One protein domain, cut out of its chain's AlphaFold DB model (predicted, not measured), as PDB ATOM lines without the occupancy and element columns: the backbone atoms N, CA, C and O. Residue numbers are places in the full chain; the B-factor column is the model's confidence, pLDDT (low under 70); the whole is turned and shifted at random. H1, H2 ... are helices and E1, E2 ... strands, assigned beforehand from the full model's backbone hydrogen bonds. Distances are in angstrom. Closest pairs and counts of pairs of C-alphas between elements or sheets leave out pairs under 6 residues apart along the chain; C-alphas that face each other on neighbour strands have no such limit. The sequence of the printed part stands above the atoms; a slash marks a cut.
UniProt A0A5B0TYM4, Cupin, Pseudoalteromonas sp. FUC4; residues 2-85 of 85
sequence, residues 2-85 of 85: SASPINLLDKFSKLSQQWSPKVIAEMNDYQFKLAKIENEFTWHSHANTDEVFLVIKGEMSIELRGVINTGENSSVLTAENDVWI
ATOM      1  N   SER A   2     -21.009  50.599  14.061       56.31
ATOM      2  CA  SER A   2     -20.643  49.215  13.747       56.31
ATOM      3  C   SER A   2     -19.724  49.231  12.528       56.31
ATOM      4  O   SER A   2     -20.075  49.774  11.480       56.31
ATOM      5  N   ALA A   3     -18.521  48.678  12.666       78.44
ATOM      6  CA  ALA A   3     -17.679  48.424  11.507       78.44
ATOM      7  C   ALA A   3     -18.376  47.364  10.643       78.44
ATOM      8  O   ALA A   3     -18.719  46.288  11.131       78.44
ATOM      9  N   SER A   4     -18.631  47.687   9.375       87.31
ATOM     10  CA  SER A   4     -19.185  46.728   8.419       87.31
ATOM     11  C   SER A   4     -18.036  45.973   7.747       87.31
ATOM     12  O   SER A   4     -17.131  46.628   7.225       87.31
ATOM     13  N   PRO A   5     -18.039  44.628   7.744       93.56
ATOM     14  CA  PRO A   5     -17.012  43.850   7.062       93.56
ATOM     15  C   PRO A   5     -16.933  44.183   5.569       93.56
ATOM     16  O   PRO A   5     -17.953  44.417   4.915       93.56
ATOM     17  N   ILE A   6     -15.723  44.158   5.011       94.31
ATOM     18  CA  ILE A   6     -15.506  44.369   3.579       94.31
ATOM     19  C   ILE A   6     -15.475  43.014   2.878       94.31
ATOM     20  O   ILE A   6     -14.570  42.210   3.085       94.31
ATOM     21  N   ASN A   7     -16.457  42.770   2.011       95.00
ATOM     22  CA  ASN A   7     -16.479  41.583   1.164       95.00
ATOM     23  C   ASN A   7     -15.618  41.815  -0.089       95.00
ATOM     24  O   ASN A   7     -16.015  42.548  -0.997       95.00
ATOM     25  N   LEU A   8     -14.442  41.184  -0.142       94.38
ATOM     26  CA  LEU A   8     -13.499  41.353  -1.252       94.38
ATOM     27  C   LEU A   8     -14.084  40.891  -2.592       94.38
ATOM     28  O   LEU A   8     -13.899  41.571  -3.598       94.38
ATOM     29  N   LEU A   9     -14.835  39.785  -2.615       93.38
ATOM     30  CA  LEU A   9     -15.432  39.245  -3.842       93.38
ATOM     31  C   LEU A   9     -16.485  40.197  -4.429       93.38
ATOM     32  O   LEU A   9     -16.496  40.429  -5.640       93.38
ATOM     33  N   ASP A  10     -17.319  40.806  -3.582       94.81
ATOM     34  CA  ASP A  10     -18.269  41.842  -4.010       94.81
ATOM     35  C   ASP A  10     -17.550  43.087  -4.553       94.81
ATOM     36  O   ASP A  10     -17.980  43.677  -5.544       94.81
ATOM     37  N   LYS A  11     -16.423  43.487  -3.956       94.19
ATOM     38  CA  LYS A  11     -15.623  44.597  -4.495       94.19
ATOM     39  C   LYS A  11     -14.980  44.233  -5.837       94.19
ATOM     40  O   LYS A  11     -15.001  45.055  -6.748       94.19
ATOM     41  N   PHE A  12     -14.485  43.006  -6.001       93.00
ATOM     42  CA  PHE A  12     -13.916  42.533  -7.266       93.00
ATOM     43  C   PHE A  12     -14.933  42.434  -8.405       93.00
ATOM     44  O   PHE A  12     -14.558  42.662  -9.557       93.00
ATOM     45  N   SER A  13     -16.201  42.122  -8.114       92.81
ATOM     46  CA  SER A  13     -17.258  42.071  -9.140       92.81
ATOM     47  C   SER A  13     -17.496  43.439  -9.799       92.81
ATOM     48  O   SER A  13     -17.895  43.510 -10.958       92.81
ATOM     49  N   LYS A  14     -17.171  44.522  -9.082       93.06
ATOM     50  CA  LYS A  14     -17.299  45.918  -9.527       93.06
ATOM     51  C   LYS A  14     -16.061  46.432 -10.270       93.06
ATOM     52  O   LYS A  14     -16.093  47.529 -10.820       93.06
ATOM     53  N   LEU A  15     -14.970  45.660 -10.294       90.31
ATOM     54  CA  LEU A  15     -13.741  45.995 -11.014       90.31
ATOM     55  C   LEU A  15     -13.754  45.348 -12.399       90.31
ATOM     56  O   LEU A  15     -13.693  44.125 -12.514       90.31
ATOM     57  N   SER A  16     -13.783  46.154 -13.455       87.00
ATOM     58  CA  SER A  16     -13.666  45.676 -14.841       87.00
ATOM     59  C   SER A  16     -12.276  45.897 -15.441       87.00
ATOM     60  O   SER A  16     -11.858  45.125 -16.295       87.00
ATOM     61  N   GLN A  17     -11.551  46.919 -14.982       87.75
ATOM     62  CA  GLN A  17     -10.253  47.304 -15.536       87.75
ATOM     63  C   GLN A  17      -9.113  46.477 -14.935       87.75
ATOM     64  O   GLN A  17      -9.014  46.332 -13.713       87.75
ATOM     65  N   GLN A  18      -8.239  45.972 -15.801       86.69
ATOM     66  CA  GLN A  18      -6.947  45.408 -15.419       86.69
ATOM     67  C   GLN A  18      -5.958  46.527 -15.088       86.69
ATOM     68  O   GLN A  18      -6.128  47.664 -15.535       86.69
ATOM     69  N   TRP A  19      -4.948  46.207 -14.277       84.44
ATOM     70  CA  TRP A  19      -3.844  47.105 -13.927       84.44
ATOM     71  C   TRP A  19      -4.282  48.463 -13.349       84.44
ATOM     72  O   TRP A  19      -3.554  49.448 -13.406       84.44
ATOM     73  N   SER A  20      -5.479  48.523 -12.752       88.75
ATOM     74  CA  SER A  20      -6.018  49.723 -12.108       88.75
ATOM     75  C   SER A  20      -6.315  49.446 -10.631       88.75
ATOM     76  O   SER A  20      -7.458  49.122 -10.291       88.75
ATOM     77  N   PRO A  21      -5.306  49.547  -9.741       90.94
ATOM     78  CA  PRO A  21      -5.504  49.347  -8.313       90.94
ATOM     79  C   PRO A  21      -6.548  50.321  -7.763       90.94
ATOM     80  O   PRO A  21      -6.454  51.533  -7.977       90.94
ATOM     81  N   LYS A  22      -7.546  49.811  -7.036       94.06
ATOM     82  CA  LYS A  22      -8.542  50.633  -6.333       94.06
ATOM     83  C   LYS A  22      -8.389  50.476  -4.829       94.06
ATOM     84  O   LYS A  22      -8.407  49.353  -4.329       94.06
ATOM     85  N   VAL A  23      -8.289  51.598  -4.120       94.81
ATOM     86  CA  VAL A  23      -8.297  51.628  -2.652       94.81
ATOM     87  C   VAL A  23      -9.693  51.243  -2.162       94.81
ATOM     88  O   VAL A  23     -10.688  51.839  -2.575       94.81
ATOM     89  N   ILE A  24      -9.773  50.219  -1.315       94.75
ATOM     90  CA  ILE A  24     -11.032  49.706  -0.750       94.75
ATOM     91  C   ILE A  24     -11.174  49.979   0.747       94.75
ATOM     92  O   ILE A  24     -12.289  49.908   1.264       94.75
ATOM     93  N   ALA A  25     -10.065  50.269   1.425       94.38
ATOM     94  CA  ALA A  25     -10.010  50.636   2.831       94.38
ATOM     95  C   ALA A  25      -8.698  51.355   3.138       94.38
ATOM     96  O   ALA A  25      -7.709  51.200   2.416       94.38
ATOM     97  N   GLU A  26      -8.699  52.071   4.254       94.81
ATOM     98  CA  GLU A  26      -7.525  52.728   4.810       94.81
ATOM     99  C   GLU A  26      -7.405  52.358   6.291       94.81
ATOM    100  O   GLU A  26      -8.411  52.198   6.989       94.81
ATOM    101  N   MET A  27      -6.172  52.190   6.756       93.25
ATOM    102  CA  MET A  27      -5.850  51.969   8.162       93.25
ATOM    103  C   MET A  27      -4.641  52.829   8.498       93.25
ATOM    104  O   MET A  27      -3.532  52.527   8.068       93.25
ATOM    105  N   ASN A  28      -4.857  53.889   9.276       93.25
ATOM    106  CA  ASN A  28      -3.859  54.939   9.483       93.25
ATOM    107  C   ASN A  28      -3.401  55.506   8.124       93.25
ATOM    108  O   ASN A  28      -4.224  56.012   7.367       93.25
ATOM    109  N   ASP A  29      -2.114  55.393   7.817       91.75
ATOM    110  CA  ASP A  29      -1.451  55.786   6.575       91.75
ATOM    111  C   ASP A  29      -1.313  54.638   5.552       91.75
ATOM    112  O   ASP A  29      -0.736  54.828   4.481       91.75
ATOM    113  N   TYR A  30      -1.884  53.461   5.834       93.38
ATOM    114  CA  TYR A  30      -1.886  52.314   4.925       93.38
ATOM    115  C   TYR A  30      -3.158  52.249   4.087       93.38
ATOM    116  O   TYR A  30      -4.265  52.512   4.562       93.38
ATOM    117  N   GLN A  31      -3.001  51.794   2.846       94.75
ATOM    118  CA  GLN A  31      -4.102  51.574   1.915       94.75
ATOM    119  C   GLN A  31      -4.211  50.102   1.540       94.75
ATOM    120  O   GLN A  31      -3.239  49.483   1.112       94.75
ATOM    121  N   PHE A  32      -5.427  49.569   1.604       95.00
ATOM    122  CA  PHE A  32      -5.746  48.250   1.067       95.00
ATOM    123  C   PHE A  32      -6.273  48.419  -0.349       95.00
ATOM    124  O   PHE A  32      -7.281  49.100  -0.565       95.00
ATOM    125  N   LYS A  33      -5.594  47.806  -1.317       95.06
ATOM    126  CA  LYS A  33      -5.908  47.945  -2.738       95.06
ATOM    127  C   LYS A  33      -6.344  46.613  -3.325       95.06
ATOM    128  O   LYS A  33      -5.797  45.569  -2.989       95.06
ATOM    129  N   LEU A  34      -7.314  46.666  -4.234       95.38
ATOM    130  CA  LEU A  34      -7.653  45.546  -5.104       95.38
ATOM    131  C   LEU A  34      -7.215  45.857  -6.527       95.38
ATOM    132  O   LEU A  34      -7.516  46.932  -7.049       95.38
ATOM    133  N   ALA A  35      -6.553  44.895  -7.158       93.31
ATOM    134  CA  ALA A  35      -6.139  44.966  -8.548       93.31
ATOM    135  C   ALA A  35      -6.419  43.629  -9.243       93.31
ATOM    136  O   ALA A  35      -6.355  42.567  -8.623       93.31
ATOM    137  N   LYS A  36      -6.739  43.696 -10.536       91.25
ATOM    138  CA  LYS A  36      -6.681  42.550 -11.446       91.25
ATOM    139  C   LYS A  36      -5.423  42.717 -12.282       91.25
ATOM    140  O   LYS A  36      -5.261  43.768 -12.900       91.25
ATOM    141  N   ILE A  37      -4.561  41.712 -12.269       87.94
ATOM    142  CA  ILE A  37      -3.304  41.700 -13.013       87.94
ATOM    143  C   ILE A  37      -3.376  40.624 -14.095       87.94
ATOM    144  O   ILE A  37      -4.057  39.616 -13.906       87.94
ATOM    145  N   GLU A  38      -2.727  40.863 -15.228       84.69
ATOM    146  CA  GLU A  38      -2.630  39.902 -16.325       84.69
ATOM    147  C   GLU A  38      -1.357  40.169 -17.125       84.69
ATOM    148  O   GLU A  38      -1.148  41.294 -17.579       84.69
ATOM    149  N   ASN A  39      -0.558  39.122 -17.339       84.25
ATOM    150  CA  ASN A  39       0.778  39.186 -17.933       84.25
ATOM    151  C   ASN A  39       1.758  39.971 -17.043       84.25
ATOM    152  O   ASN A  39       1.721  39.864 -15.817       84.25
ATOM    153  N   GLU A  40       2.649  40.725 -17.671       80.06
ATOM    154  CA  GLU A  40       3.802  41.343 -17.036       80.06
ATOM    155  C   GLU A  40       3.512  42.748 -16.514       80.06
ATOM    156  O   GLU A  40       2.682  43.493 -17.043       80.06
ATOM    157  N   PHE A  41       4.258  43.123 -15.477       78.94
ATOM    158  CA  PHE A  41       4.283  44.475 -14.940       78.94
ATOM    159  C   PHE A  41       5.678  45.077 -15.073       78.94
ATOM    160  O   PHE A  41       6.677  44.368 -15.175       78.94
ATOM    161  N   THR A  42       5.764  46.405 -15.045       81.19
ATOM    162  CA  THR A  42       7.054  47.086 -15.118       81.19
ATOM    163  C   THR A  42       7.837  46.941 -13.812       81.19
ATOM    164  O   THR A  42       7.286  46.983 -12.707       81.19
ATOM    165  N   TRP A  43       9.162  46.827 -13.938       83.94
ATOM    166  CA  TRP A  43      10.066  46.892 -12.793       83.94
ATOM    167  C   TRP A  43       9.855  48.179 -12.007       83.94
ATOM    168  O   TRP A  43       9.920  49.282 -12.553       83.94
ATOM    169  N   HIS A  44       9.671  48.032 -10.704       85.50
ATOM    170  CA  HIS A  44       9.565  49.146  -9.780       85.50
ATOM    171  C   HIS A  44      10.146  48.751  -8.423       85.50
ATOM    172  O   HIS A  44      10.477  47.592  -8.172       85.50
ATOM    173  N   SER A  45      10.326  49.745  -7.563       87.38
ATOM    174  CA  SER A  45      10.859  49.558  -6.220       87.38
ATOM    175  C   SER A  45      10.262  50.589  -5.279       87.38
ATOM    176  O   SER A  45      10.104  51.753  -5.656       87.38
ATOM    177  N   HIS A  46      10.038  50.189  -4.035       87.75
ATOM    178  CA  HIS A  46       9.620  51.074  -2.961       87.75
ATOM    179  C   HIS A  46      10.765  51.205  -1.955       87.75
ATOM    180  O   HIS A  46      11.114  50.253  -1.274       87.75
ATOM    181  N   ALA A  47      11.391  52.384  -1.882       89.56
ATOM    182  CA  ALA A  47      12.573  52.583  -1.034       89.56
ATOM    183  C   ALA A  47      12.250  52.630   0.470       89.56
ATOM    184  O   ALA A  47      13.124  52.393   1.294       89.56
ATOM    185  N   ASN A  48      11.008  52.978   0.818       90.56
ATOM    186  CA  ASN A  48      10.639  53.393   2.173       90.56
ATOM    187  C   ASN A  48       9.430  52.633   2.736       90.56
ATOM    188  O   ASN A  48       8.929  52.996   3.797       90.56
ATOM    189  N   THR A  49       8.897  51.654   2.006       87.31
ATOM    190  CA  THR A  49       7.708  50.914   2.429       87.31
ATOM    191  C   THR A  49       7.716  49.525   1.814       87.31
ATOM    192  O   THR A  49       8.023  49.373   0.632       87.31
ATOM    193  N   ASP A  50       7.390  48.534   2.633       91.31
ATOM    194  CA  ASP A  50       7.153  47.177   2.167       91.31
ATOM    195  C   ASP A  50       5.775  47.098   1.504       91.31
ATOM    196  O   ASP A  50       4.839  47.806   1.884       91.31
ATOM    197  N   GLU A  51       5.626  46.196   0.538       90.75
ATOM    198  CA  GLU A  51       4.344  45.924  -0.105       90.75
ATOM    199  C   GLU A  51       3.922  44.476   0.136       90.75
ATOM    200  O   GLU A  51       4.701  43.537  -0.036       90.75
ATOM    201  N   VAL A  52       2.669  44.294   0.554       92.88
ATOM    202  CA  VAL A  52       2.082  42.976   0.802       92.88
ATOM    203  C   VAL A  52       1.175  42.600  -0.359       92.88
ATOM    204  O   VAL A  52       0.226  43.316  -0.678       92.88
ATOM    205  N   PHE A  53       1.414  41.418  -0.921       90.88
ATOM    206  CA  PHE A  53       0.574  40.821  -1.954       90.88
ATOM    207  C   PHE A  53      -0.235  39.658  -1.373       90.88
ATOM    208  O   PHE A  53       0.310  38.752  -0.747       90.88
ATOM    209  N   LEU A  54      -1.552  39.672  -1.600       91.88
ATOM    210  CA  LEU A  54      -2.463  38.588  -1.229       91.88
ATOM    211  C   LEU A  54      -3.249  38.134  -2.462       91.88
ATOM    212  O   LEU A  54      -4.095  38.868  -2.978       91.88
ATOM    213  N   VAL A  55      -2.990  36.908  -2.918       90.38
ATOM    214  CA  VAL A  55      -3.684  36.318  -4.068       90.38
ATOM    215  C   VAL A  55      -5.053  35.802  -3.629       90.38
ATOM    216  O   VAL A  55      -5.157  34.856  -2.855       90.38
ATOM    217  N   ILE A  56      -6.118  36.430  -4.132       92.62
ATOM    218  CA  ILE A  56      -7.503  36.019  -3.838       92.62
ATOM    219  C   ILE A  56      -8.003  34.961  -4.829       92.62
ATOM    220  O   ILE A  56      -8.785  34.085  -4.463       92.62
ATOM    221  N   LYS A  57      -7.580  35.045  -6.095       89.44
ATOM    222  CA  LYS A  57      -7.920  34.091  -7.154       89.44
ATOM    223  C   LYS A  57      -6.849  34.117  -8.244       89.44
ATOM    224  O   LYS A  57      -6.459  35.201  -8.665       89.44
ATOM    225  N   GLY A  58      -6.481  32.940  -8.746       89.12
ATOM    226  CA  GLY A  58      -5.455  32.773  -9.776       89.12
ATOM    227  C   GLY A  58      -4.083  32.526  -9.163       89.12
ATOM    228  O   GLY A  58      -3.986  32.087  -8.019       89.12
ATOM    229  N   GLU A  59      -3.047  32.821  -9.934       86.81
ATOM    230  CA  GLU A  59      -1.648  32.651  -9.553       86.81
ATOM    231  C   GLU A  59      -0.897  33.954  -9.840       86.81
ATOM    232  O   GLU A  59      -1.278  34.720 -10.728       86.81
ATOM    233  N   MET A  60       0.133  34.235  -9.045       85.06
ATOM    234  CA  MET A  60       0.988  35.409  -9.193       85.06
ATOM    235  C   MET A  60       2.428  34.990  -8.930       85.06
ATOM    236  O   MET A  60       2.699  34.329  -7.927       85.06
ATOM    237  N   SER A  61       3.332  35.435  -9.796       85.19
ATOM    238  CA  SER A  61       4.775  35.331  -9.598       85.19
ATOM    239  C   SER A  61       5.350  36.724  -9.389       85.19
ATOM    240  O   SER A  61       4.910  37.686 -10.016       85.19
ATOM    241  N   ILE A  62       6.327  36.832  -8.495       84.38
ATOM    242  CA  ILE A  62       7.098  38.056  -8.281       84.38
ATOM    243  C   ILE A  62       8.538  37.715  -8.608       84.38
ATOM    244  O   ILE A  62       9.098  36.809  -8.000       84.38
ATOM    245  N   GLU A  63       9.142  38.426  -9.550       81.62
ATOM    246  CA  GLU A  63      10.548  38.257  -9.900       81.62
ATOM    247  C   GLU A  63      11.410  39.274  -9.155       81.62
ATOM    248  O   GLU A  63      11.118  40.471  -9.126       81.62
ATOM    249  N   LEU A  64      12.483  38.790  -8.528       81.69
ATOM    250  CA  LEU A  64      13.457  39.629  -7.839       81.69
ATOM    251  C   LEU A  64      14.754  39.639  -8.644       81.69
ATOM    252  O   LEU A  64      15.212  38.602  -9.120       81.69
ATOM    253  N   ARG A  65      15.382  40.810  -8.775       78.69
ATOM    254  CA  ARG A  65      16.642  40.927  -9.520       78.69
ATOM    255  C   ARG A  65      17.720  40.032  -8.914       78.69
ATOM    256  O   ARG A  65      17.956  40.076  -7.708       78.69
ATOM    257  N   GLY A  66      18.393  39.265  -9.766       75.38
ATOM    258  CA  GLY A  66      19.465  38.357  -9.356       75.38
ATOM    259  C   GLY A  66      18.990  37.099  -8.619       75.38
ATOM    260  O   GLY A  66      19.831  36.347  -8.131       75.38
ATOM    261  N   VAL A  67      17.678  36.846  -8.544       67.25
ATOM    262  CA  VAL A  67      17.099  35.631  -7.957       67.25
ATOM    263  C   VAL A  67      16.373  34.856  -9.050       67.25
ATOM    264  O   VAL A  67      15.458  35.375  -9.676       67.25
ATOM    265  N   ILE A  68      16.758  33.595  -9.255       61.16
ATOM    266  CA  ILE A  68      16.040  32.691 -10.157       61.16
ATOM    267  C   ILE A  68      14.734  32.272  -9.468       61.16
ATOM    268  O   ILE A  68      14.757  31.423  -8.577       61.16
ATOM    269  N   ASN A  69      13.598  32.841  -9.877       56.47
ATOM    270  CA  ASN A  69      12.277  32.415  -9.408       56.47
ATOM    271  C   ASN A  69      11.677  31.384 -10.373       56.47
ATOM    272  O   ASN A  69      10.930  31.718 -11.282       56.47
ATOM    273  N   THR A  70      12.017  30.108 -10.177       50.16
ATOM    274  CA  THR A  70      11.558  28.989 -11.029       50.16
ATOM    275  C   THR A  70      10.414  28.165 -10.434       50.16
ATOM    276  O   THR A  70       9.865  27.302 -11.116       50.16
ATOM    277  N   GLY A  71      10.029  28.381  -9.171       54.03
ATOM    278  CA  GLY A  71       9.207  27.388  -8.464       54.03
ATOM    279  C   GLY A  71       9.831  25.979  -8.555       54.03
ATOM    280  O   GLY A  71      11.046  25.854  -8.663       54.03
ATOM    281  N   GLU A  72       9.018  24.914  -8.548       49.19
ATOM    282  CA  GLU A  72       9.457  23.550  -8.937       49.19
ATOM    283  C   GLU A  72       9.156  23.215 -10.414       49.19
ATOM    284  O   GLU A  72       9.478  22.127 -10.889       49.19
ATOM    285  N   ASN A  73       8.530  24.130 -11.160       49.94
ATOM    286  CA  ASN A  73       8.036  23.867 -12.509       49.94
ATOM    287  C   ASN A  73       8.875  24.601 -13.558       49.94
ATOM    288  O   ASN A  73       8.787  25.816 -13.714       49.94
ATOM    289  N   SER A  74       9.632  23.831 -14.340       49.28
ATOM    290  CA  SER A  74      10.206  24.288 -15.607       49.28
ATOM    291  C   SER A  74       9.110  24.314 -16.678       49.28
ATOM    292  O   SER A  74       8.476  23.292 -16.943       49.28
ATOM    293  N   SER A  75       8.873  25.473 -17.296       54.69
ATOM    294  CA  SER A  75       7.977  25.610 -18.450       54.69
ATOM    295  C   SER A  75       8.631  26.437 -19.560       54.69
ATOM    296  O   SER A  75       9.616  27.129 -19.328       54.69
ATOM    297  N   VAL A  76       8.060  26.415 -20.768       48.81
ATOM    298  CA  VAL A  76       8.498  27.270 -21.895       48.81
ATOM    299  C   VAL A  76       8.302  28.774 -21.654       48.81
ATOM    300  O   VAL A  76       8.791  29.569 -22.445       48.81
ATOM    301  N   LEU A  77       7.601  29.162 -20.583       47.16
ATOM    302  CA  LEU A  77       7.435  30.558 -20.160       47.16
ATOM    303  C   LEU A  77       8.407  30.952 -19.036       47.16
ATOM    304  O   LEU A  77       8.333  32.060 -18.521       47.16
ATOM    305  N   THR A  78       9.297  30.048 -18.621       50.81
ATOM    306  CA  THR A  78      10.328  30.347 -17.626       50.81
ATOM    307  C   THR A  78      11.461  31.113 -18.309       50.81
ATOM    308  O   THR A  78      12.242  30.520 -19.052       50.81
ATOM    309  N   ALA A  79      11.538  32.424 -18.079       43.84
ATOM    310  CA  ALA A  79      12.641  33.242 -18.568       43.84
ATOM    311  C   ALA A  79      13.952  32.854 -17.860       43.84
ATOM    312  O   ALA A  79      13.984  32.658 -16.642       43.84
ATOM    313  N   GLU A  80      15.043  32.728 -18.619       44.38
ATOM    314  CA  GLU A  80      16.376  32.712 -18.016       44.38
ATOM    315  C   GLU A  80      16.644  34.082 -17.387       44.38
ATOM    316  O   GLU A  80      16.240  35.110 -17.937       44.38
ATOM    317  N   ASN A  81      17.332  34.103 -16.238       44.44
ATOM    318  CA  ASN A  81      17.752  35.357 -15.614       44.44
ATOM    319  C   ASN A  81      18.373  36.286 -16.668       44.44
ATOM    320  O   ASN A  81      19.287  35.890 -17.390       44.44
ATOM    321  N   ASP A  82      17.890  37.526 -16.704       41.09
ATOM    322  CA  ASP A  82      18.374  38.599 -17.572       41.09
ATOM    323  C   ASP A  82      18.115  38.429 -19.090       41.09
ATOM    324  O   ASP A  82      18.704  39.167 -19.888       41.09
ATOM    325  N   VAL A  83      17.190  37.553 -19.512       31.11
ATOM    326  CA  VAL A  83      16.736  37.458 -20.916       31.11
ATOM    327  C   VAL A  83      15.226  37.695 -21.026       31.11
ATOM    328  O   VAL A  83      14.423  36.907 -20.543       31.11
ATOM    329  N   TRP A  84      14.855  38.787 -21.701       42.56
ATOM    330  CA  TRP A  84      13.477  39.241 -21.919       42.56
ATOM    331  C   TRP A  84      13.032  38.919 -23.351       42.56
ATOM    332  O   TRP A  84      13.771  39.235 -24.290       42.56
ATOM    333  N   ILE A  85      11.834  38.353 -23.528       33.62
ATOM    334  CA  ILE A  85      11.083  38.424 -24.795       33.62
ATOM    335  C   ILE A  85       9.804  39.205 -24.550       33.62
ATOM    336  O   ILE A  85       9.127  38.856 -23.566       33.62
TER     337      ILE A  85
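Overview. This is residues 2 to 85 of the 85 residues of the protein "Cupin" of Pseudoalteromonas sp. FUC4 (UniProt A0A5B0TYM4). Little regular structure is present: a short helix, H1, and a two-strand hairpin, E1 and E2, sit toward one end, and residues 35 to 85 loop loosely away with no named element. Residues 44 to 51 stick out. The printed part has 84 residues, with H1, E1 and E2 in that order, a mixed class holding 17 residues. It is loose, with a radius of gyration of the C-alphas of 16.0 A, and elongated, spanning 51 by 30 by 23 A.

Arrangement. H1, residues 8 to 13, has every O i to N i+4 pair within hydrogen-bond range. E1, residues 22 to 27, and E2, residues 30 to 34, form an antiparallel hairpin at 151 degrees; N 24 and O 32 are 2.8 A apart, within hydrogen-bond range. The closest C-alphas of H1 and E2 are those of Phe 12 and Leu 34, 7.3 A apart.

Along the chain. H1 begins at C-alpha 8 (-13.499, 41.353, -1.252). E1 is 14.8 A long. E2 is 13.4 A long and ends at C-alpha 34 (-7.653, 45.546, -5.104).

Size, cuts and confidence. The farthest C-alphas, of Ser 2 and Val 83, are 52.3 A apart. The printed part has no cut. The link from E1 to E2 is tight. The pLDDT is under 70 at residue 2 and residues 67 to 85.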